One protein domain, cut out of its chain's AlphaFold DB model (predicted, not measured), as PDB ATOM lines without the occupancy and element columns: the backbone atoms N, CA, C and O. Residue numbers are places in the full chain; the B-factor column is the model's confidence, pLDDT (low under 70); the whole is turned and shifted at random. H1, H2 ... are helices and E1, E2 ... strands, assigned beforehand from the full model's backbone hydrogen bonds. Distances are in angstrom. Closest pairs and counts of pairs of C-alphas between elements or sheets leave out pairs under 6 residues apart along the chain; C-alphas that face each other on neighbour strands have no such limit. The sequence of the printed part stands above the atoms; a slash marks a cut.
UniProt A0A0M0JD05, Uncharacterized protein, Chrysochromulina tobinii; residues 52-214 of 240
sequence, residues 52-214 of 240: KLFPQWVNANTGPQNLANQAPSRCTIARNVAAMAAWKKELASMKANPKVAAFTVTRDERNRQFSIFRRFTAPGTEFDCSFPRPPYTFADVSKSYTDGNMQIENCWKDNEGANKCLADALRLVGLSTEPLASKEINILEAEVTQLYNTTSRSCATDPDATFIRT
ATOM      1  N   LYS A  52     -17.579  33.797-118.483       90.31
ATOM      2  CA  LYS A  52     -18.678  32.936-118.050       90.31
ATOM      3  C   LYS A  52     -19.923  33.771-117.795       90.31
ATOM      4  O   LYS A  52     -20.038  34.428-116.759       90.31
ATOM      5  N   LEU A  53     -20.864  33.708-118.730       90.19
ATOM      6  CA  LEU A  53     -22.115  34.446-118.643       90.19
ATOM      7  C   LEU A  53     -23.209  33.599-117.990       90.19
ATOM      8  O   LEU A  53     -23.454  32.459-118.383       90.19
ATOM      9  N   PHE A  54     -23.894  34.177-117.007       90.38
ATOM     10  CA  PHE A  54     -25.043  33.550-116.361       90.38
ATOM     11  C   PHE A  54     -26.284  34.447-116.456       90.38
ATOM     12  O   PHE A  54     -26.139  35.669-116.491       90.38
ATOM     13  N   PRO A  55     -27.507  33.890-116.391       92.69
ATOM     14  CA  PRO A  55     -28.744  34.680-116.397       92.69
ATOM     15  C   PRO A  55     -28.826  35.770-115.307       92.69
ATOM     16  O   PRO A  55     -29.554  36.750-115.450       92.69
ATOM     17  N   GLN A  56     -28.062  35.639-114.223       91.44
ATOM     18  CA  GLN A  56     -27.936  36.631-113.152       91.44
ATOM     19  C   GLN A  56     -27.426  37.993-113.652       91.44
ATOM     20  O   GLN A  56     -27.765  39.007-113.049       91.44
ATOM     21  N   TRP A  57     -26.681  38.039-114.763       90.25
ATOM     22  CA  TRP A  57     -26.212  39.288-115.384       90.25
ATOM     23  C   TRP A  57     -27.360  40.183-115.860       90.25
ATOM     24  O   TRP A  57     -27.226  41.399-115.895       90.25
ATOM     25  N   VAL A  58     -28.512  39.584-116.174       92.38
ATOM     26  CA  VAL A  58     -29.756  40.289-116.517       92.38
ATOM     27  C   VAL A  58     -30.792  40.190-115.392       92.38
ATOM     28  O   VAL A  58     -31.998  40.248-115.629       92.38
ATOM     29  N   ASN A  59     -30.324  40.023-114.150       93.00
ATOM     30  CA  ASN A  59     -31.140  39.941-112.938       93.00
ATOM     31  C   ASN A  59     -32.126  38.751-112.906       93.00
ATOM     32  O   ASN A  59     -33.152  38.800-112.226       93.00
ATOM     33  N   ALA A  60     -31.839  37.653-113.611       93.88
ATOM     34  CA  ALA A  60     -32.606  36.423-113.428       93.88
ATOM     35  C   ALA A  60     -32.247  35.737-112.098       93.88
ATOM     36  O   ALA A  60     -31.109  35.785-111.630       93.88
ATOM     37  N   ASN A  61     -33.205  35.015-111.522       91.25
ATOM     38  CA  ASN A  61     -32.970  34.087-110.422       91.25
ATOM     39  C   ASN A  61     -33.165  32.644-110.881       91.25
ATOM     40  O   ASN A  61     -34.288  32.167-111.037       91.25
ATOM     41  N   THR A  62     -32.041  31.954-111.043       86.19
ATOM     42  CA  THR A  62     -31.960  30.524-111.363       86.19
ATOM     43  C   THR A  62     -31.334  29.732-110.205       86.19
ATOM     44  O   THR A  62     -30.521  28.828-110.424       86.19
ATOM     45  N   GLY A  63     -31.632  30.138-108.963       80.38
ATOM     46  CA  GLY A  63     -31.151  29.485-107.741       80.38
ATOM     47  C   GLY A  63     -31.565  28.010-107.649       80.38
ATOM     48  O   GLY A  63     -32.419  27.560-108.405       80.38
ATOM     49  N   PRO A  64     -30.950  27.203-106.775       78.69
ATOM     50  CA  PRO A  64     -31.328  25.799-106.648       78.69
ATOM     51  C   PRO A  64     -32.736  25.653-106.051       78.69
ATOM     52  O   PRO A  64     -33.181  26.493-105.269       78.69
ATOM     53  N   GLN A  65     -33.412  24.561-106.398       86.62
ATOM     54  CA  GLN A  65     -34.597  24.097-105.680       86.62
ATOM     55  C   GLN A  65     -34.148  22.964-104.762       86.62
ATOM     56  O   GLN A  65     -33.854  21.878-105.237       86.62
ATOM     57  N   ASN A  66     -34.043  23.164-103.458       87.50
ATOM     58  CA  ASN A  66     -33.458  22.125-102.613       87.50
ATOM     59  C   ASN A  66     -34.444  20.979-102.330       87.50
ATOM     60  O   ASN A  66     -34.029  19.824-102.295       87.50
ATOM     61  N   LEU A  67     -35.742  21.288-102.227       87.81
ATOM     62  CA  LEU A  67     -36.814  20.328-101.930       87.81
ATOM     63  C   LEU A  67     -37.937  20.376-102.976       87.81
ATOM     64  O   LEU A  67     -38.232  21.431-103.546       87.81
ATOM     65  N   ALA A  68     -38.632  19.255-103.182       85.88
ATOM     66  CA  ALA A  68     -39.697  19.142-104.185       85.88
ATOM     67  C   ALA A  68     -40.853  20.144-103.979       85.88
ATOM     68  O   ALA A  68     -41.456  20.611-104.943       85.88
ATOM     69  N   ASN A  69     -41.139  20.523-102.731       82.75
ATOM     70  CA  ASN A  69     -42.212  21.456-102.372       82.75
ATOM     71  C   ASN A  69     -41.805  22.943-102.411       82.75
ATOM     72  O   ASN A  69     -42.642  23.811-102.162       82.75
ATOM     73  N   GLN A  70     -40.546  23.264-102.724       83.00
ATOM     74  CA  GLN A  70     -40.078  24.647-102.832       83.00
ATOM     75  C   GLN A  70     -40.473  25.257-104.180       83.00
ATOM     76  O   GLN A  70     -39.697  25.276-105.133       83.00
ATOM     77  N   ALA A  71     -41.695  25.783-104.256       81.62
ATOM     78  CA  ALA A  71     -42.141  26.547-105.414       81.62
ATOM     79  C   ALA A  71     -41.530  27.967-105.422       81.62
ATOM     80  O   ALA A  71     -41.437  28.607-104.368       81.62
ATOM     81  N   PRO A  72     -41.151  28.511-106.595       85.81
ATOM     82  CA  PRO A  72     -40.695  29.892-106.694       85.81
ATOM     83  C   PRO A  72     -41.825  30.869-106.346       85.81
ATOM     84  O   PRO A  72     -42.979  30.692-106.736       85.81
ATOM     85  N   SER A  73     -41.485  31.951-105.644       90.44
ATOM     86  CA  SER A  73     -42.446  33.010-105.327       90.44
ATOM     87  C   SER A  73     -42.936  33.735-106.586       90.44
ATOM     88  O   SER A  73     -42.230  33.813-107.597       90.44
ATOM     89  N   ARG A  74     -44.115  34.369-106.506       94.06
ATOM     90  CA  ARG A  74     -44.667  35.199-107.596       94.06
ATOM     91  C   ARG A  74     -43.691  36.278-108.076       94.06
ATOM     92  O   ARG A  74     -43.541  36.465-109.280       94.06
ATOM     93  N   CYS A  75     -42.983  36.936-107.156       93.56
ATOM     94  CA  CYS A  75     -41.968  37.935-107.501       93.56
ATOM     95  C   CYS A  75     -40.798  37.320-108.281       93.56
ATOM     96  O   CYS A  75     -40.301  37.929-109.224       93.56
ATOM     97  N   THR A  76     -40.372  36.103-107.926       92.38
ATOM     98  CA  THR A  76     -39.305  35.395-108.652       92.38
ATOM     99  C   THR A  76     -39.739  35.038-110.067       92.38
ATOM    100  O   THR A  76     -38.977  35.258-111.005       92.38
ATOM    101  N   ILE A  77     -40.973  34.557-110.233       92.62
ATOM    102  CA  ILE A  77     -41.543  34.256-111.551       92.62
ATOM    103  C   ILE A  77     -41.589  35.528-112.408       92.62
ATOM    104  O   ILE A  77     -41.045  35.536-113.510       92.62
ATOM    105  N   ALA A  78     -42.165  36.616-111.887       94.69
ATOM    106  CA  ALA A  78     -42.271  37.885-112.609       94.69
ATOM    107  C   ALA A  78     -40.895  38.456-112.996       94.69
ATOM    108  O   ALA A  78     -40.692  38.866-114.139       94.69
ATOM    109  N   ARG A  79     -39.920  38.410-112.077       94.81
ATOM    110  CA  ARG A  79     -38.535  38.813-112.355       94.81
ATOM    111  C   ARG A  79     -37.919  37.990-113.484       94.81
ATOM    112  O   ARG A  79     -37.312  38.563-114.380       94.81
ATOM    113  N   ASN A  80     -38.092  36.671-113.470       95.56
ATOM    114  CA  ASN A  80     -37.525  35.802-114.503       95.56
ATOM    115  C   ASN A  80     -38.170  36.019-115.876       95.56
ATOM    116  O   ASN A  80     -37.476  35.908-116.882       95.56
ATOM    117  N   VAL A  81     -39.459  36.371-115.934       95.56
ATOM    118  CA  VAL A  81     -40.118  36.757-117.193       95.56
ATOM    119  C   VAL A  81     -39.465  38.008-117.784       95.56
ATOM    120  O   VAL A  81     -39.105  38.006-118.959       95.56
ATOM    121  N   ALA A  82     -39.243  39.046-116.971       94.19
ATOM    122  CA  ALA A  82     -38.566  40.264-117.419       94.19
ATOM    123  C   ALA A  82     -37.103  39.996-117.818       94.19
ATOM    124  O   ALA A  82     -36.660  40.404-118.893       94.19
ATOM    125  N   ALA A  83     -36.373  39.240-116.995       96.50
ATOM    126  CA  ALA A  83     -34.984  38.882-117.255       96.50
ATOM    127  C   ALA A  83     -34.820  38.041-118.533       96.50
ATOM    128  O   ALA A  83     -33.828  38.188-119.235       96.50
ATOM    129  N   MET A  84     -35.796  37.197-118.889       97.12
ATOM    130  CA  MET A  84     -35.760  36.405-120.126       97.12
ATOM    131  C   MET A  84     -35.781  37.279-121.387       97.12
ATOM    132  O   MET A  84     -35.134  36.937-122.377       97.12
ATOM    133  N   ALA A  85     -36.504  38.401-121.370       95.50
ATOM    134  CA  ALA A  85     -36.513  39.334-122.495       95.50
ATOM    135  C   ALA A  85     -35.126  39.966-122.695       95.50
ATOM    136  O   ALA A  85     -34.598  39.948-123.807       95.50
ATOM    137  N   ALA A  86     -34.509  40.440-121.608       94.19
ATOM    138  CA  ALA A  86     -33.145  40.961-121.631       94.19
ATOM    139  C   ALA A  86     -32.132  39.881-122.048       94.19
ATOM    140  O   ALA A  86     -31.313  40.121-122.926       94.19
ATOM    141  N   TRP A  87     -32.244  38.662-121.509       96.12
ATOM    142  CA  TRP A  87     -31.376  37.534-121.858       96.12
ATOM    143  C   TRP A  87     -31.356  37.259-123.361       96.12
ATOM    144  O   TRP A  87     -30.292  37.197-123.967       96.12
ATOM    145  N   LYS A  88     -32.537  37.152-123.982       96.06
ATOM    146  CA  LYS A  88     -32.658  36.930-125.429       96.06
ATOM    147  C   LYS A  88     -32.077  38.080-126.244       96.06
ATOM    148  O   LYS A  88     -31.451  37.818-127.265       96.06
ATOM    149  N   LYS A  89     -32.282  39.328-125.808       94.56
ATOM    150  CA  LYS A  89     -31.726  40.513-126.474       94.56
ATOM    151  C   LYS A  89     -30.197  40.472-126.487       94.56
ATOM    152  O   LYS A  89     -29.605  40.600-127.554       94.56
ATOM    153  N   GLU A  90     -29.568  40.248-125.338       93.38
ATOM    154  CA  GLU A  90     -28.102  40.250-125.234       93.38
ATOM    155  C   GLU A  90     -27.475  39.030-125.929       93.38
ATOM    156  O   GLU A  90     -26.465  39.155-126.618       93.38
ATOM    157  N   LEU A  91     -28.119  37.859-125.848       95.69
ATOM    158  CA  LEU A  91     -27.734  36.679-126.628       95.69
ATOM    159  C   LEU A  91     -27.827  36.902-128.142       95.69
ATOM    160  O   LEU A  91     -26.952  36.458-128.883       95.69
ATOM    161  N   ALA A  92     -28.870  37.591-128.611       95.19
ATOM    162  CA  ALA A  92     -29.008  37.941-130.020       95.19
ATOM    163  C   ALA A  92     -27.902  38.898-130.478       95.19
ATOM    164  O   ALA A  92     -27.369  38.706-131.569       95.19
ATOM    165  N   SER A  93     -27.539  39.879-129.645       93.00
ATOM    166  CA  SER A  93     -26.425  40.784-129.939       93.00
ATOM    167  C   SER A  93     -25.099  40.029-130.051       93.00
ATOM    168  O   SER A  93     -24.415  40.140-131.068       93.00
ATOM    169  N   MET A  94     -24.782  39.175-129.070       93.56
ATOM    170  CA  MET A  94     -23.571  38.349-129.115       93.56
ATOM    171  C   MET A  94     -23.521  37.475-130.370       93.56
ATOM    172  O   MET A  94     -22.500  37.467-131.045       93.56
ATOM    173  N   LYS A  95     -24.627  36.814-130.738       94.88
ATOM    174  CA  LYS A  95     -24.701  35.998-131.961       94.88
ATOM    175  C   LYS A  95     -24.477  36.805-133.240       94.88
ATOM    176  O   LYS A  95     -23.925  36.296-134.209       94.88
ATOM    177  N   ALA A  96     -24.981  38.036-133.281       93.50
ATOM    178  CA  ALA A  96     -24.863  38.894-134.454       93.50
ATOM    179  C   ALA A  96     -23.454  39.493-134.608       93.50
ATOM    180  O   ALA A  96     -23.117  39.973-135.691       93.50
ATOM    181  N   ASN A  97     -22.640  39.487-133.548       93.06
ATOM    182  CA  ASN A  97     -21.328  40.113-133.548       93.06
ATOM    183  C   ASN A  97     -20.231  39.119-133.986       93.06
ATOM    184  O   ASN A  97     -19.935  38.179-133.252       93.06
ATOM    185  N   PRO A  98     -19.543  39.342-135.122       92.00
ATOM    186  CA  PRO A  98     -18.553  38.396-135.650       92.00
ATOM    187  C   PRO A  98     -17.288  38.263-134.786       92.00
ATOM    188  O   PRO A  98     -16.458  37.397-135.042       92.00
ATOM    189  N   LYS A  99     -17.103  39.137-133.788       91.56
ATOM    190  CA  LYS A  99     -15.980  39.087-132.841       91.56
ATOM    191  C   LYS A  99     -16.286  38.259-131.590       91.56
ATOM    192  O   LYS A  99     -15.417  38.157-130.723       91.56
ATOM    193  N   VAL A 100     -17.502  37.728-131.469       94.06
ATOM    194  CA  VAL A 100     -17.936  36.915-130.335       94.06
ATOM    195  C   VAL A 100     -18.212  35.503-130.821       94.06
ATOM    196  O   VAL A 100     -18.998  35.292-131.735       94.06
ATOM    197  N   ALA A 101     -17.579  34.542-130.159       94.62
ATOM    198  CA  ALA A 101     -17.952  33.142-130.223       94.62
ATOM    199  C   ALA A 101     -18.544  32.732-128.875       94.62
ATOM    200  O   ALA A 101     -18.033  33.120-127.818       94.62
ATOM    201  N   ALA A 102     -19.603  31.932-128.896       93.75
ATOM    202  CA  ALA A 102     -20.281  31.485-127.691       93.75
ATOM    203  C   ALA A 102     -20.646  30.002-127.756       93.75
ATOM    204  O   ALA A 102     -21.082  29.474-128.775       93.75
ATOM    205  N   PHE A 103     -20.556  29.332-126.611       93.56
ATOM    206  CA  PHE A 103     -21.059  27.978-126.428       93.56
ATOM    207  C   PHE A 103     -22.000  27.927-125.228       93.56
ATOM    208  O   PHE A 103     -21.733  28.505-124.171       93.56
ATOM    209  N   THR A 104     -23.105  27.203-125.371       94.44
ATOM    210  CA  THR A 104     -23.956  26.884-124.227       94.44
ATOM    211  C   THR A 104     -23.336  25.704-123.485       94.44
ATOM    212  O   THR A 104     -23.344  24.581-123.987       94.44
ATOM    213  N   VAL A 105     -22.817  25.946-122.277       91.31
ATOM    214  CA  VAL A 105     -22.395  24.866-121.371       91.31
ATOM    215  C   VAL A 105     -23.596  24.373-120.579       91.31
ATOM    216  O   VAL A 105     -24.156  25.110-119.764       91.31
ATOM    217  N   THR A 106     -23.962  23.113-120.774       90.19
ATOM    218  CA  THR A 106     -24.963  22.420-119.966       90.19
ATOM    219  C   THR A 106     -24.302  21.459-118.988       90.19
ATOM    220  O   THR A 106     -23.131  21.092-119.121       90.19
ATOM    221  N   ARG A 107     -25.061  21.104-117.953       88.19
ATOM    222  CA  ARG A 107     -24.687  20.137-116.925       88.19
ATOM    223  C   ARG A 107     -25.882  19.261-116.608       88.19
ATOM    224  O   ARG A 107     -27.018  19.670-116.851       88.19
ATOM    225  N   ASP A 108     -25.639  18.118-115.985       88.38
ATOM    226  CA  ASP A 108     -26.710  17.447-115.250       88.38
ATOM    227  C   ASP A 108     -27.211  18.370-114.121       88.38
ATOM    228  O   ASP A 108     -26.446  18.788-113.247       88.38
ATOM    229  N   GLU A 109     -28.492  18.744-114.156       88.44
ATOM    230  CA  GLU A 109     -29.041  19.751-113.244       88.44
ATOM    231  C   GLU A 109     -29.046  19.294-111.789       88.44
ATOM    232  O   GLU A 109     -28.864  20.116-110.888       88.44
ATOM    233  N   ARG A 110     -29.207  17.991-111.542       89.94
ATOM    234  CA  ARG A 110     -29.135  17.434-110.192       89.94
ATOM    235  C   ARG A 110     -27.734  17.614-109.625       89.94
ATOM    236  O   ARG A 110     -27.584  18.209-108.558       89.94
ATOM    237  N   ASN A 111     -26.714  17.215-110.371       86.69
ATOM    238  CA  ASN A 111     -25.317  17.355-109.977       86.69
ATOM    239  C   ASN A 111     -24.880  18.824-109.894       86.69
ATOM    240  O   ASN A 111     -24.145  19.208-108.980       86.69
ATOM    241  N   ARG A 112     -25.353  19.679-110.810       87.88
ATOM    242  CA  ARG A 112     -25.095  21.126-110.777       87.88
ATOM    243  C   ARG A 112     -25.669  21.759-109.513       87.88
ATOM    244  O   ARG A 112     -24.954  22.496-108.834       87.88
ATOM    245  N   GLN A 113     -26.937  21.497-109.201       89.50
ATOM    246  CA  GLN A 113     -27.593  22.069-108.026       89.50
ATOM    247  C   GLN A 113     -27.017  21.497-106.728       89.50
ATOM    248  O   GLN A 113     -26.760  22.272-105.812       89.50
ATOM    249  N   PHE A 114     -26.692  20.202-106.681       88.81
ATOM    250  CA  PHE A 114     -26.003  19.594-105.538       88.81
ATOM    251  C   PHE A 114     -24.611  20.208-105.306       88.81
ATOM    252  O   PHE A 114     -24.219  20.491-104.175       88.81
ATOM    253  N   SER A 115     -23.869  20.492-106.382       85.81
ATOM    254  CA  SER A 115     -22.575  21.183-106.309       85.81
ATOM    255  C   SER A 115     -22.700  22.592-105.716       85.81
ATOM    256  O   SER A 115     -21.841  23.001-104.935       85.81
ATOM    257  N   ILE A 116     -23.772  23.322-106.050       86.00
ATOM    258  CA  ILE A 116     -24.076  24.641-105.470       86.00
ATOM    259  C   ILE A 116     -24.488  24.507-104.005       86.00
ATOM    260  O   ILE A 116     -23.963  25.239-103.171       86.00
ATOM    261  N   PHE A 117     -25.373  23.559-103.691       88.19
ATOM    262  CA  PHE A 117     -25.802  23.239-102.332       88.19
ATOM    263  C   PHE A 117     -24.600  23.009-101.412       88.19
ATOM    264  O   PHE A 117     -24.396  23.741-100.446       88.19
ATOM    265  N   ARG A 118     -23.700  22.097-101.789       85.44
ATOM    266  CA  ARG A 118     -22.503  21.798-100.994       85.44
ATOM    267  C   ARG A 118     -21.616  23.018-100.730       85.44
ATOM    268  O   ARG A 118     -20.927  23.038 -99.721       85.44
ATOM    269  N   ARG A 119     -21.567  23.992-101.642       81.56
ATOM    270  CA  ARG A 119     -20.598  25.101-101.589       81.56
ATOM    271  C   ARG A 119     -21.156  26.392-101.004       81.56
ATOM    272  O   ARG A 119     -20.380  27.188-100.492       81.56
ATOM    273  N   PHE A 120     -22.454  26.639-101.160       83.31
ATOM    274  CA  PHE A 120     -23.005  27.989-101.018       83.31
ATOM    275  C   PHE A 120     -24.292  28.071-100.195       83.31
ATOM    276  O   PHE A 120     -24.763  29.178 -99.949       83.31
ATOM    277  N   THR A 121     -24.895  26.951 -99.782       85.88
ATOM    278  CA  THR A 121     -26.081  27.018 -98.914       85.88
ATOM    279  C   THR A 121     -25.698  27.087 -97.446       85.88
ATOM    280  O   THR A 121     -24.663  26.562 -97.039       85.88
ATOM    281  N   ALA A 122     -26.563  27.712 -96.651       88.44
ATOM    282  CA  ALA A 122     -26.376  27.817 -95.214       88.44
ATOM    283  C   ALA A 122     -26.400  26.432 -94.532       88.44
ATOM    284  O   ALA A 122     -27.135  25.542 -94.989       88.44
ATOM    285  N   PRO A 123     -25.658  26.252 -93.425       88.44
ATOM    286  CA  PRO A 123     -25.806  25.093 -92.550       88.44
ATOM    287  C   PRO A 123     -27.269  24.850 -92.146       88.44
ATOM    288  O   PRO A 123     -28.057  25.786 -92.032       88.44
ATOM    289  N   GLY A 124     -27.642  23.583 -91.974       88.88
ATOM    290  CA  GLY A 124     -29.010  23.140 -91.689       88.88
ATOM    291  C   GLY A 124     -29.916  23.014 -92.918       88.88
ATOM    292  O   GLY A 124     -31.021  22.494 -92.807       88.88
ATOM    293  N   THR A 125     -29.471  23.451 -94.100       90.75
ATOM    294  CA  THR A 125     -30.244  23.276 -95.340       90.75
ATOM    295  C   THR A 125     -30.204  21.814 -95.786       90.75
ATOM    296  O   THR A 125     -29.124  21.231 -95.861       90.75
ATOM    297  N   GLU A 126     -31.358  21.245 -96.133       93.56
ATOM    298  CA  GLU A 126     -31.475  19.915 -96.746       93.56
ATOM    299  C   GLU A 126     -31.557  20.002 -98.273       93.56
ATOM    300  O   GLU A 126     -32.062  20.991 -98.799       93.56
ATOM    301  N   PHE A 127     -31.105  18.963 -98.978       92.88
ATOM    302  CA  PHE A 127     -31.179  18.810-100.428       92.88
ATOM    303  C   PHE A 127     -31.634  17.399-100.797       92.88
ATOM    304  O   PHE A 127     -30.943  16.424-100.505       92.88
ATOM    305  N   ASP A 128     -32.766  17.306-101.483       93.06
ATOM    306  CA  ASP A 128     -33.379  16.050-101.911       93.06
ATOM    307  C   ASP A 128     -32.959  15.703-103.351       93.06
ATOM    308  O   ASP A 128     -33.175  16.478-104.295       93.06
ATOM    309  N   CYS A 129     -32.328  14.543-103.534       92.25
ATOM    310  CA  CYS A 129     -31.890  14.055-104.842       92.25
ATOM    311  C   CYS A 129     -33.013  13.369-105.641       92.25
ATOM    312  O   CYS A 129     -32.886  13.253-106.865       92.25
ATOM    313  N   SER A 130     -34.104  12.959-104.984       91.56
ATOM    314  CA  SER A 130     -35.078  11.992-105.509       91.56
ATOM    315  C   SER A 130     -36.012  12.541-106.587       91.56
ATOM    316  O   SER A 130     -36.576  11.775-107.371       91.56
ATOM    317  N   PHE A 131     -36.167  13.864-106.693       89.69
ATOM    318  CA  PHE A 131     -37.081  14.455-107.669       89.69
ATOM    319  C   PHE A 131     -36.389  14.879-108.983       89.69
ATOM    320  O   PHE A 131     -35.195  15.210-109.002       89.69
ATOM    321  N   PRO A 132     -37.118  14.870-110.120       87.62
ATOM    322  CA  PRO A 132     -36.589  15.326-111.404       87.62
ATOM    323  C   PRO A 132     -36.247  16.815-111.391       87.62
ATOM    324  O   PRO A 132     -37.010  17.643-110.899       87.62
ATOM    325  N   ARG A 133     -35.112  17.164-112.000       88.38
ATOM    326  CA  ARG A 133     -34.617  18.541-112.090       88.38
ATOM    327  C   ARG A 133     -34.430  18.891-113.560       88.38
ATOM    328  O   ARG A 133     -33.387  18.558-114.120       88.38
ATOM    329  N   PRO A 134     -35.441  19.477-114.219       84.56
ATOM    330  CA  PRO A 134     -35.303  19.850-115.615       84.56
ATOM    331  C   PRO A 134     -34.287  20.995-115.765       84.56
ATOM    332  O   PRO A 134     -34.143  21.804-114.839       84.56
ATOM    333  N   PRO A 135     -33.609  21.098-116.922       83.06
ATOM    334  CA  PRO A 135     -32.829  22.274-117.287       83.06
ATOM    335  C   PRO A 135     -33.600  23.573-117.063       83.06
ATOM    336  O   PRO A 135     -34.805  23.666-117.302       83.06
ATOM    337  N   TYR A 136     -32.886  24.604-116.613       84.75
ATOM    338  CA  TYR A 136     -33.453  25.943-116.550       84.75
ATOM    339  C   TYR A 136     -33.782  26.440-117.960       84.75
ATOM    340  O   TYR A 136     -32.946  26.370-118.858       84.75
ATOM    341  N   THR A 137     -34.959  27.047-118.130       90.69
ATOM    342  CA  THR A 137     -35.420  27.584-119.425       90.69
ATOM    343  C   THR A 137     -34.437  28.568-120.060       90.69
ATOM    344  O   THR A 137     -34.325  28.627-121.280       90.69
ATOM    345  N   PHE A 138     -33.681  29.314-119.249       93.88
ATOM    346  CA  PHE A 138     -32.605  30.181-119.730       93.88
ATOM    347  C   PHE A 138     -31.513  29.408-120.475       93.88
ATOM    348  O   PHE A 138     -31.063  29.879-121.514       93.88
ATOM    349  N   ALA A 139     -31.116  28.232-119.977       90.38
ATOM    350  CA  ALA A 139     -30.112  27.391-120.624       90.38
ATOM    351  C   ALA A 139     -30.629  26.829-121.954       90.38
ATOM    352  O   ALA A 139     -29.894  26.826-122.936       90.38
ATOM    353  N   ASP A 140     -31.896  26.413-122.015       91.25
ATOM    354  CA  ASP A 140     -32.496  25.928-123.264       91.25
ATOM    355  C   ASP A 140     -32.618  27.029-124.319       91.25
ATOM    356  O   ASP A 140     -32.320  26.794-125.490       91.25
ATOM    357  N   VAL A 141     -32.989  28.245-123.911       94.81
ATOM    358  CA  VAL A 141     -33.028  29.402-124.811       94.81
ATOM    359  C   VAL A 141     -31.637  29.704-125.369       94.81
ATOM    360  O   VAL A 141     -31.522  29.920-126.575       94.81
ATOM    361  N   SER A 142     -30.584  29.661-124.543       95.12
ATOM    362  CA  SER A 142     -29.208  29.942-124.981       95.12
ATOM    363  C   SER A 142     -28.756  29.081-126.158       95.12
ATOM    364  O   SER A 142     -28.103  29.602-127.058       95.12
ATOM    365  N   LYS A 143     -29.190  27.814-126.230       93.94
ATOM    366  CA  LYS A 143     -28.839  26.886-127.324       93.94
ATOM    367  C   LYS A 143     -29.218  27.406-128.713       93.94
ATOM    368  O   LYS A 143     -28.617  27.003-129.700       93.94
ATOM    369  N   SER A 144     -30.221  28.284-128.802       94.31
ATOM    370  CA  SER A 144     -30.653  28.895-130.070       94.31
ATOM    371  C   SER A 144     -29.777  30.077-130.498       94.31
ATOM    372  O   SER A 144     -29.840  30.522-131.651       94.31
ATOM    373  N   TYR A 145     -28.972  30.604-129.576       95.56
ATOM    374  CA  TYR A 145     -28.178  31.810-129.776       95.56
ATOM    375  C   TYR A 145     -26.666  31.576-129.786       95.56
ATOM    376  O   TYR A 145     -25.946  32.444-130.256       95.56
ATOM    377  N   THR A 146     -26.185  30.431-129.307       94.31
ATOM    378  CA  THR A 146     -24.754  30.097-129.278       94.31
ATOM    379  C   THR A 146     -24.314  29.280-130.494       94.31
ATOM    380  O   THR A 146     -25.123  28.573-131.093       94.31
ATOM    381  N   ASP A 147     -23.022  29.325-130.816       93.25
ATOM    382  CA  ASP A 147     -22.401  28.615-131.946       93.25
ATOM    383  C   ASP A 147     -22.231  27.116-131.684       93.25
ATOM    384  O   ASP A 147     -22.205  26.300-132.605       93.25
ATOM    385  N   GLY A 148     -22.132  26.740-130.408       90.69
ATOM    386  CA  GLY A 148     -21.972  25.357-129.976       90.69
ATOM    387  C   GLY A 148     -22.723  25.038-128.690       90.69
ATOM    388  O   GLY A 148     -23.153  25.922-127.949       90.69
ATOM    389  N   ASN A 149     -22.854  23.743-128.413       92.31
ATOM    390  CA  ASN A 149     -23.421  23.220-127.173       92.31
ATOM    391  C   ASN A 149     -22.444  22.211-126.575       92.31
ATOM    392  O   ASN A 149     -21.949  21.335-127.281       92.31
ATOM    393  N   MET A 150     -22.189  22.320-125.276       92.12
ATOM    394  CA  MET A 150     -21.196  21.512-124.579       92.12
ATOM    395  C   MET A 150     -21.793  20.955-123.290       92.12
ATOM    396  O   MET A 150     -22.093  21.708-122.368       92.12
ATOM    397  N   GLN A 151     -21.940  19.631-123.210       91.25
ATOM    398  CA  GLN A 151     -22.272  18.966-121.951       91.25
ATOM    399  C   GLN A 151     -20.987  18.739-121.164       91.25
ATOM    400  O   GLN A 151     -20.142  17.947-121.582       91.25
ATOM    401  N   ILE A 152     -20.834  19.431-120.035       90.12
ATOM    402  CA  ILE A 152     -19.540  19.488-119.349       90.12
ATOM    403  C   ILE A 152     -19.087  18.125-118.816       90.12
ATOM    404  O   ILE A 152     -17.893  17.854-118.757       90.12
ATOM    405  N   GLU A 153     -20.026  17.244-118.463       87.62
ATOM    406  CA  GLU A 153     -19.709  15.898-117.983       87.62
ATOM    407  C   GLU A 153     -18.979  15.069-119.050       87.62
ATOM    408  O   GLU A 153     -18.163  14.223-118.698       87.62
ATOM    409  N   ASN A 154     -19.193  15.351-120.341       90.31
ATOM    410  CA  ASN A 154     -18.427  14.716-121.416       90.31
ATOM    411  C   ASN A 154     -16.982  15.226-121.463       90.31
ATOM    412  O   ASN A 154     -16.089  14.479-121.842       90.31
ATOM    413  N   CYS A 155     -16.746  16.478-121.069       88.12
ATOM    414  CA  CYS A 155     -15.416  17.086-121.057       88.12
ATOM    415  C   CYS A 155     -14.550  16.574-119.904       88.12
ATOM    416  O   CYS A 155     -13.333  16.566-120.009       88.12
ATOM    417  N   TRP A 156     -15.166  16.180-118.789       82.69
ATOM    418  CA  TRP A 156     -14.457  15.700-117.595       82.69
ATOM    419  C   TRP A 156     -14.376  14.179-117.514       82.69
ATOM    420  O   TRP A 156     -13.906  13.642-116.515       82.69
ATOM    421  N   LYS A 157     -14.899  13.481-118.524       83.50
ATOM    422  CA  LYS A 157     -14.976  12.024-118.527       83.50
ATOM    423  C   LYS A 157     -13.589  11.385-118.601       83.50
ATOM    424  O   LYS A 157     -13.322  10.427-117.883       83.50
ATOM    425  N   ASP A 158     -12.749  11.897-119.493       80.94
ATOM    426  CA  ASP A 158     -11.413  11.398-119.795       80.94
ATOM    427  C   ASP A 158     -10.620  12.454-120.596       80.94
ATOM    428  O   ASP A 158     -11.148  13.502-120.986       80.94
ATOM    429  N   ASN A 159      -9.342  12.168-120.855       84.00
ATOM    430  CA  ASN A 159      -8.447  13.047-121.616       84.00
ATOM    431  C   ASN A 159      -8.944  13.315-123.041       84.00
ATOM    432  O   ASN A 159      -8.704  14.392-123.587       84.00
ATOM    433  N   GLU A 160      -9.618  12.346-123.663       88.06
ATOM    434  CA  GLU A 160     -10.185  12.511-125.002       88.06
ATOM    435  C   GLU A 160     -11.333  13.527-124.973       88.06
ATOM    436  O   GLU A 160     -11.352  14.464-125.773       88.06
ATOM    437  N   GLY A 161     -12.241  13.402-124.004       88.81
ATOM    438  CA  GLY A 161     -13.330  14.341-123.759       88.81
ATOM    439  C   GLY A 161     -12.832  15.753-123.462       88.81
ATOM    440  O   GLY A 161     -13.338  16.715-124.048       88.81
ATOM    441  N   ALA A 162     -11.808  15.886-122.618       86.88
ATOM    442  CA  ALA A 162     -11.199  17.175-122.291       86.88
ATOM    443  C   ALA A 162     -10.603  17.847-123.537       86.88
ATOM    444  O   ALA A 162     -10.935  18.996-123.843       86.88
ATOM    445  N   ASN A 163      -9.792  17.105-124.298       88.44
ATOM    446  CA  ASN A 163      -9.189  17.596-125.535       88.44
ATOM    447  C   ASN A 163     -10.244  17.950-126.584       88.44
ATOM    448  O   ASN A 163     -10.124  18.983-127.237       88.44
ATOM    449  N   LYS A 164     -11.305  17.149-126.722       91.12
ATOM    450  CA  LYS A 164     -12.409  17.436-127.643       91.12
ATOM    451  C   LYS A 164     -13.101  18.752-127.290       91.12
ATOM    452  O   LYS A 164     -13.265  19.597-128.165       91.12
ATOM    453  N   CYS A 165     -13.488  18.939-126.029       91.50
ATOM    454  CA  CYS A 165     -14.175  20.158-125.605       91.50
ATOM    455  C   CYS A 165     -13.300  21.403-125.782       91.50
ATOM    456  O   CYS A 165     -13.790  22.434-126.245       91.50
ATOM    457  N   LEU A 166     -12.008  21.305-125.458       90.06
ATOM    458  CA  LEU A 166     -11.068  22.397-125.675       90.06
ATOM    459  C   LEU A 166     -10.876  22.689-127.168       90.06
ATOM    460  O   LEU A 166     -10.982  23.841-127.575       90.06
ATOM    461  N   ALA A 167     -10.665  21.662-127.993       91.81
ATOM    462  CA  ALA A 167     -10.526  21.803-129.439       91.81
ATOM    463  C   ALA A 167     -11.764  22.444-130.079       91.81
ATOM    464  O   ALA A 167     -11.630  23.297-130.953       91.81
ATOM    465  N   ASP A 168     -12.968  22.061-129.646       92.50
ATOM    466  CA  ASP A 168     -14.213  22.653-130.135       92.50
ATOM    467  C   ASP A 168     -14.321  24.138-129.753       92.50
ATOM    468  O   ASP A 168     -14.714  24.945-130.594       92.50
ATOM    469  N   ALA A 169     -13.910  24.523-128.539       90.94
ATOM    470  CA  ALA A 169     -13.884  25.924-128.117       90.94
ATOM    471  C   ALA A 169     -12.820  26.751-128.868       90.94
ATOM    472  O   ALA A 169     -13.128  27.835-129.359       90.94
ATOM    473  N   LEU A 170     -11.592  26.236-129.003       91.62
ATOM    474  CA  LEU A 170     -10.485  26.922-129.685       91.62
ATOM    475  C   LEU A 170     -10.766  27.128-131.177       91.62
ATOM    476  O   LEU A 170     -10.455  28.185-131.726       91.62
ATOM    477  N   ARG A 171     -11.435  26.165-131.821       93.25
ATOM    478  CA  ARG A 171     -11.823  26.264-133.234       93.25
ATOM    479  C   ARG A 171     -12.737  27.453-133.512       93.25
ATOM    480  O   ARG A 171     -12.600  28.077-134.560       93.25
ATOM    481  N   LEU A 172     -13.646  27.779-132.590       91.06
ATOM    482  CA  LEU A 172     -14.579  28.899-132.762       91.06
ATOM    483  C   LEU A 172     -13.875  30.260-132.806       91.06
ATOM    484  O   LEU A 172     -14.392  31.195-133.407       91.06
ATOM    485  N   VAL A 173     -12.700  30.360-132.189       90.31
ATOM    486  CA  VAL A 173     -11.890  31.585-132.148       90.31
ATOM    487  C   VAL A 173     -10.662  31.506-133.062       90.31
ATOM    488  O   VAL A 173      -9.794  32.369-133.005       90.31
ATOM    489  N   GLY A 174     -10.586  30.484-133.922       89.44
ATOM    490  CA  GLY A 174      -9.506  30.322-134.899       89.44
ATOM    491  C   GLY A 174      -8.143  29.973-134.295       89.44
ATOM    492  O   GLY A 174      -7.121  30.192-134.942       89.44
ATOM    493  N   LEU A 175      -8.111  29.442-133.071       89.56
ATOM    494  CA  LEU A 175      -6.881  29.019-132.401       89.56
ATOM    495  C   LEU A 175      -6.551  27.549-132.699       89.56
ATOM    496  O   LEU A 175      -7.409  26.774-133.131       89.56
ATOM    497  N   SER A 176      -5.290  27.168-132.462       89.19
ATOM    498  CA  SER A 176      -4.822  25.790-132.653       89.19
ATOM    499  C   SER A 176      -5.661  24.809-131.839       89.19
ATOM    500  O   SER A 176      -5.930  25.037-130.664       89.19
ATOM    501  N   THR A 177      -6.048  23.700-132.461       90.25
ATOM    502  CA  THR A 177      -6.798  22.618-131.815       90.25
ATOM    503  C   THR A 177      -5.911  21.422-131.480       90.25
ATOM    504  O   THR A 177      -6.425  20.318-131.294       90.25
ATOM    505  N   GLU A 178      -4.589  21.606-131.491       88.06
ATOM    506  CA  GLU A 178      -3.662  20.558-131.076       88.06
ATOM    507  C   GLU A 178      -3.969  20.135-129.631       88.06
ATOM    508  O   GLU A 178      -4.218  20.995-128.780       88.06
ATOM    509  N   PRO A 179      -4.000  18.821-129.343       80.00
ATOM    510  CA  PRO A 179      -4.248  18.337-127.995       80.00
ATOM    511  C   PRO A 179      -3.233  18.909-127.009       80.00
ATOM    512  O   PRO A 179      -2.046  19.007-127.322       80.00
ATOM    513  N   LEU A 180      -3.690  19.214-125.795       70.75
ATOM    514  CA  LEU A 180      -2.779  19.569-124.715       70.75
ATOM    515  C   LEU A 180      -1.843  18.391-124.422       70.75
ATOM    516  O   LEU A 180      -2.260  17.226-124.422       70.75
ATOM    517  N   ALA A 181      -0.579  18.687-124.135       69.38
ATOM    518  CA  ALA A 181       0.342  17.684-123.642       69.38
ATOM    519  C   ALA A 181      -0.136  17.182-122.273       69.38
ATOM    520  O   ALA A 181      -0.749  17.894-121.475       69.38
ATOM    521  N   SER A 182       0.200  15.933-121.954       66.81
ATOM    522  CA  SER A 182      -0.262  15.253-120.736       66.81
ATOM    523  C   SER A 182       0.054  16.030-119.449       66.81
ATOM    524  O   SER A 182      -0.676  15.931-118.470       66.81
ATOM    525  N   LYS A 183       1.120  16.843-119.442       61.97
ATOM    526  CA  LYS A 183       1.473  17.714-118.311       61.97
ATOM    527  C   LYS A 183       0.471  18.842-118.074       61.97
ATOM    528  O   LYS A 183       0.201  19.135-116.914       61.97
ATOM    529  N   GLU A 184      -0.064  19.465-119.122       63.78
ATOM    530  CA  GLU A 184      -1.073  20.518-118.965       63.78
ATOM    531  C   GLU A 184      -2.407  19.931-118.486       63.78
ATOM    532  O   GLU A 184      -3.066  20.516-117.630       63.78
ATOM    533  N   ILE A 185      -2.757  18.730-118.957       63.25
ATOM    534  CA  ILE A 185      -3.944  17.996-118.493       63.25
ATOM    535  C   ILE A 185      -3.827  17.651-117.000       63.25
ATOM    536  O   ILE A 185      -4.759  17.895-116.237       63.25
ATOM    537  N   ASN A 186      -2.656  17.190-116.548       59.22
ATOM    538  CA  ASN A 186      -2.422  16.866-115.136       59.22
ATOM    539  C   ASN A 186      -2.582  18.081-114.197       59.22
ATOM    540  O   ASN A 186      -2.937  17.907-113.032       59.22
ATOM    541  N   ILE A 187      -2.328  19.307-114.674       61.12
ATOM    542  CA  ILE A 187      -2.561  20.536-113.892       61.12
ATOM    543  C   ILE A 187      -4.067  20.749-113.684       61.12
ATOM    544  O   ILE A 187      -4.496  21.027-112.564       61.12
ATOM    545  N   LEU A 188      -4.869  20.544-114.733       57.59
ATOM    546  CA  LEU A 188      -6.329  20.649-114.666       57.59
ATOM    547  C   LEU A 188      -6.933  19.575-113.743       57.59
ATOM    548  O   LEU A 188      -7.821  19.874-112.944       57.59
ATOM    549  N   GLU A 189      -6.432  18.339-113.799       58.81
ATOM    550  CA  GLU A 189      -6.887  17.243-112.929       58.81
ATOM    551  C   GLU A 189      -6.510  17.451-111.449       58.81
ATOM    552  O   GLU A 189      -7.304  17.158-110.543       58.81
ATOM    553  N   ALA A 190      -5.319  17.994-111.179       54.09
ATOM    554  CA  ALA A 190      -4.850  18.259-109.819       54.09
ATOM    555  C   ALA A 190      -5.704  19.320-109.100       54.09
ATOM    556  O   ALA A 190      -6.045  19.136-107.927       54.09
ATOM    557  N   GLU A 191      -6.112  20.391-109.793       51.22
ATOM    558  CA  GLU A 191      -6.998  21.422-109.227       51.22
ATOM    559  C   GLU A 191      -8.399  20.875-108.903       51.22
ATOM    560  O   GLU A 191      -8.966  21.189-107.852       51.22
ATOM    561  N   VAL A 192      -8.948  20.005-109.758       52.00
ATOM    562  CA  VAL A 192     -10.254  19.358-109.533       52.00
ATOM    563  C   VAL A 192     -10.223  18.479-108.281       52.00
ATOM    564  O   VAL A 192     -11.157  18.521-107.476       52.00
ATOM    565  N   THR A 193      -9.139  17.728-108.080       50.25
ATOM    566  CA  THR A 193      -8.998  16.798-106.947       50.25
ATOM    567  C   THR A 193      -8.799  17.530-105.614       50.25
ATOM    568  O   THR A 193      -9.297  17.081-104.583       50.25
ATOM    569  N   GLN A 194      -8.128  18.689-105.616       48.31
ATOM    570  CA  GLN A 194      -7.965  19.518-104.412       48.31
ATOM    571  C   GLN A 194      -9.247  20.269-104.017       48.31
ATOM    572  O   GLN A 194      -9.510  20.447-102.829       48.31
ATOM    573  N   LEU A 195     -10.063  20.696-104.988       46.31
ATOM    574  CA  LEU A 195     -11.305  21.442-104.733       46.31
ATOM    575  C   LEU A 195     -12.500  20.546-104.385       46.31
ATOM    576  O   LEU A 195     -13.480  21.014-103.793       46.31
ATOM    577  N   TYR A 196     -12.456  19.271-104.765       51.66
ATOM    578  CA  TYR A 196     -13.562  18.343-104.591       51.66
ATOM    579  C   TYR A 196     -13.081  17.067-103.915       51.66
ATOM    580  O   TYR A 196     -12.460  16.220-104.541       51.66
ATOM    581  N   ASN A 197     -13.436  16.892-102.641       50.94
ATOM    582  CA  ASN A 197     -13.230  15.620-101.960       50.94
ATOM    583  C   ASN A 197     -14.148  14.552-102.596       50.94
ATOM    584  O   ASN A 197     -15.340  14.451-102.279       50.94
ATOM    585  N   THR A 198     -13.604  13.813-103.563       49.38
ATOM    586  CA  THR A 198     -14.298  12.852-104.441       49.38
ATOM    587  C   THR A 198     -14.831  11.620-103.709       49.38
ATOM    588  O   THR A 198     -15.622  10.873-104.273       49.38
ATOM    589  N   THR A 199     -14.469  11.427-102.438       50.03
ATOM    590  CA  THR A 199     -14.974  10.334-101.588       50.03
ATOM    591  C   THR A 199     -16.312  10.645-100.901       50.03
ATOM    592  O   THR A 199     -16.871   9.783-100.225       50.03
ATOM    593  N   SER A 200     -16.867  11.850-101.076       63.50
ATOM    594  CA  SER A 200     -18.170  12.218-100.499       63.50
ATOM    595  C   SER A 200     -19.346  11.658-101.317       63.50
ATOM    596  O   SER A 200     -19.394  11.808-102.538       63.50
ATOM    597  N   ARG A 201     -20.319  11.018-100.646       78.00
ATOM    598  CA  ARG A 201     -21.602  10.617-101.261       78.00
ATOM    599  C   ARG A 201     -22.274  11.829-101.921       78.00
ATOM    600  O   ARG A 201     -22.127  12.961-101.464       78.00
ATOM    601  N   SER A 202     -22.992  11.591-103.012       85.50
ATOM    602  CA  SER A 202     -23.649  12.634-103.803       85.50
ATOM    603  C   SER A 202     -24.926  12.103-104.437       85.50
ATOM    604  O   SER A 202     -25.145  10.896-104.461       85.50
ATOM    605  N   CYS A 203     -25.715  12.979-105.054       88.44
ATOM    606  CA  CYS A 203     -26.873  12.556-105.837       88.44
ATOM    607  C   CYS A 203     -26.553  11.628-107.028       88.44
ATOM    608  O   CYS A 203     -27.469  11.018-107.578       88.44
ATOM    609  N   ALA A 204     -25.290  11.557-107.467       85.00
ATOM    610  CA  ALA A 204     -24.865  10.632-108.515       85.00
ATOM    611  C   ALA A 204     -24.636   9.213-107.968       85.00
ATOM    612  O   ALA A 204     -24.870   8.242-108.681       85.00
ATOM    613  N   THR A 205     -24.184   9.092-106.716       86.31
ATOM    614  CA  THR A 205     -23.951   7.797-106.058       86.31
ATOM    615  C   THR A 205     -25.158   7.311-105.264       86.31
ATOM    616  O   THR A 205     -25.308   6.106-105.086       86.31
ATOM    617  N   ASP A 206     -26.029   8.222-104.829       88.75
ATOM    618  CA  ASP A 206     -27.302   7.917-104.188       88.75
ATOM    619  C   ASP A 206     -28.417   8.846-104.711       88.75
ATOM    620  O   ASP A 206     -28.564   9.980-104.243       88.75
ATOM    621  N   PRO A 207     -29.176   8.410-105.732       89.00
ATOM    622  CA  PRO A 207     -30.158   9.254-106.400       89.00
ATOM    623  C   PRO A 207     -31.424   9.510-105.578       89.00
ATOM    624  O   PRO A 207     -32.160  10.425-105.938       89.00
ATOM    625  N   ASP A 208     -31.667   8.748-104.507       90.75
ATOM    626  CA  ASP A 208     -32.874   8.843-103.674       90.75
ATOM    627  C   ASP A 208     -32.597   9.443-102.283       90.75
ATOM    628  O   ASP A 208     -33.524   9.634-101.490       90.75
ATOM    629  N   ALA A 209     -31.334   9.756-101.981       91.56
ATOM    630  CA  ALA A 209     -30.920  10.341-100.715       91.56
ATOM    631  C   ALA A 209     -31.367  11.800-100.544       91.56
ATOM    632  O   ALA A 209     -31.505  12.576-101.495       91.56
ATOM    633  N   THR A 210     -31.506  12.189 -99.279       93.38
ATOM    634  CA  THR A 210     -31.542  13.591 -98.858       93.38
ATOM    635  C   THR A 210     -30.271  13.894 -98.085       93.38
ATOM    636  O   THR A 210     -29.869  13.124 -97.219       93.38
ATOM    637  N   PHE A 211     -29.626  15.009 -98.393       92.25
ATOM    638  CA  PHE A 211     -28.387  15.439 -97.757       92.25
ATOM    639  C   PHE A 211     -28.602  16.716 -96.956       92.25
ATOM    640  O   PHE A 211     -29.404  17.547 -97.360       92.25
ATOM    641  N   ILE A 212     -27.852  16.921 -95.872       91.81
ATOM    642  CA  ILE A 212     -27.912  18.155 -95.072       91.81
ATOM    643  C   ILE A 212     -26.561  18.864 -95.048       91.81
ATOM    644  O   ILE A 212     -25.511  18.230 -94.993       91.81
ATOM    645  N   ARG A 213     -26.566  20.195 -95.102       87.94
ATOM    646  CA  ARG A 213     -25.358  21.012 -94.972       87.94
ATOM    647  C   ARG A 213     -24.977  21.159 -93.500       87.94
ATOM    648  O   ARG A 213     -25.781  21.670 -92.726       87.94
ATOM    649  N   THR A 214     -23.757  20.793 -93.113       84.31
ATOM    650  CA  THR A 214     -23.238  21.071 -91.759       84.31
ATOM    651  C   THR A 214     -22.387  22.341 -91.724       84.31
ATOM    652  O   THR A 214     -21.983  22.861 -92.763       84.31
TER     653      THR A 214
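This is residues 52 to 214 of the 240 residues of an uncharacterized protein of Chrysochromulina tobinii (UniProt A0A0M0JD05). A flat model with H2, its longest helix, along one long edge and H7 along the opposite edge; between them lies a small pair of parallel strands, E1 and E3, with H4 between H2 and E1 and with H6 beside E3. Toward one end of the long axis, H3 lies next to a second small pair of strands, E2 and E4, which are antiparallel. The printed part has 163 residues with seven named helices and four named strands, in the order H1 H2 E1 H3 E2 H4 E3 H5 H6 H7 E4, and its class is mostly helix. It is only just compact, close to loose, with a radius of gyration of the C-alphas of 18.0 A, and it spans 48 by 42 by 22 A.

H1 is residues 55 to 58, with C-alpha 55 at (-28.744, 34.680, -116.397). H2, residues 74 to 96, runs 33.6 A from C-alpha 74 at (-44.667, 35.199, -107.596) to C-alpha 96 at (-24.863, 38.894, -134.454). Strand E1 is residues 103 to 106, 9.4 A long. H3 is residues 109 to 120, 15.9 A long. Strand E2 is residues 126 to 128, H4 is residues 137 to 142, and strand E3 is residues 148 to 151, 10.3 A long. H5, residues 152 to 155, follows E3 with no residue between them. H6 is residues 159 to 172, 20.3 A long, and H7 is residues 182 to 195, 20.4 A long. The last element, strand E4, is residues 210 to 212, with C-alpha 212 at (-27.912, 18.155, -95.072).

H2 touches H1 with its residues 83 to 87 alone; the closest C-alphas, those of Val 58 and Ala 83, are 5.5 A apart. H2 touches H4 with its residues 84 to 91 alone, at a shallow tilt of 7 degrees, the same way, and the closest C-alphas, of Met 84 and Phe 138, are 7.0 A apart. The closest C-alphas of H4 and E1 are those of Ser 142 and Thr 104, 6.1 A apart. E1 and E3 are parallel neighbours at 22 degrees; N 104 and O 148 are 2.9 A apart and N 150 and O 104 are 2.8 A apart, both within hydrogen-bond range. H3 touches no helix; its closest C-alpha pair with E2 is Phe 117 and Phe 127, 7.2 A. E2 and E4 are antiparallel neighbours at 161 degrees, with N 127 and O 211 at 2.7 A, within hydrogen-bond range. H3 and E4 are near each other, with 5 pairs of C-alphas within 10 A. H5 and H6 touch only at the corner by their link, the closest C-alphas being those of Cys 155 and Gly 161, 4.4 A apart. The closest C-alphas of E3 and H6 are those of Met 150 and Cys 165, 7.2 A apart. H6 and H7 are close but not clearly touching, about perpendicular at 77 degrees, with the C-alphas of Asn 159 and Ile 185 closest at 7.4 A. H2 and H7 are apart. Every O i to N i+4 pair is within hydrogen-bond range in H3, H4 and H7, against 18 of 19 in H2 and 9 of 10 in H6; H1 and H5 are too short for such a pair.

The two C-alphas farthest apart, those of Arg 74 and Ala 181, are 50.9 A apart. The printed part has no cut. The long links are H1 to H2, residues 59 to 73, and H7 to E4, residues 196 to 209. The mean pLDDT of the printed part is 85.8; residues 181 to 200 are under 70, and H7 has a mean of 57.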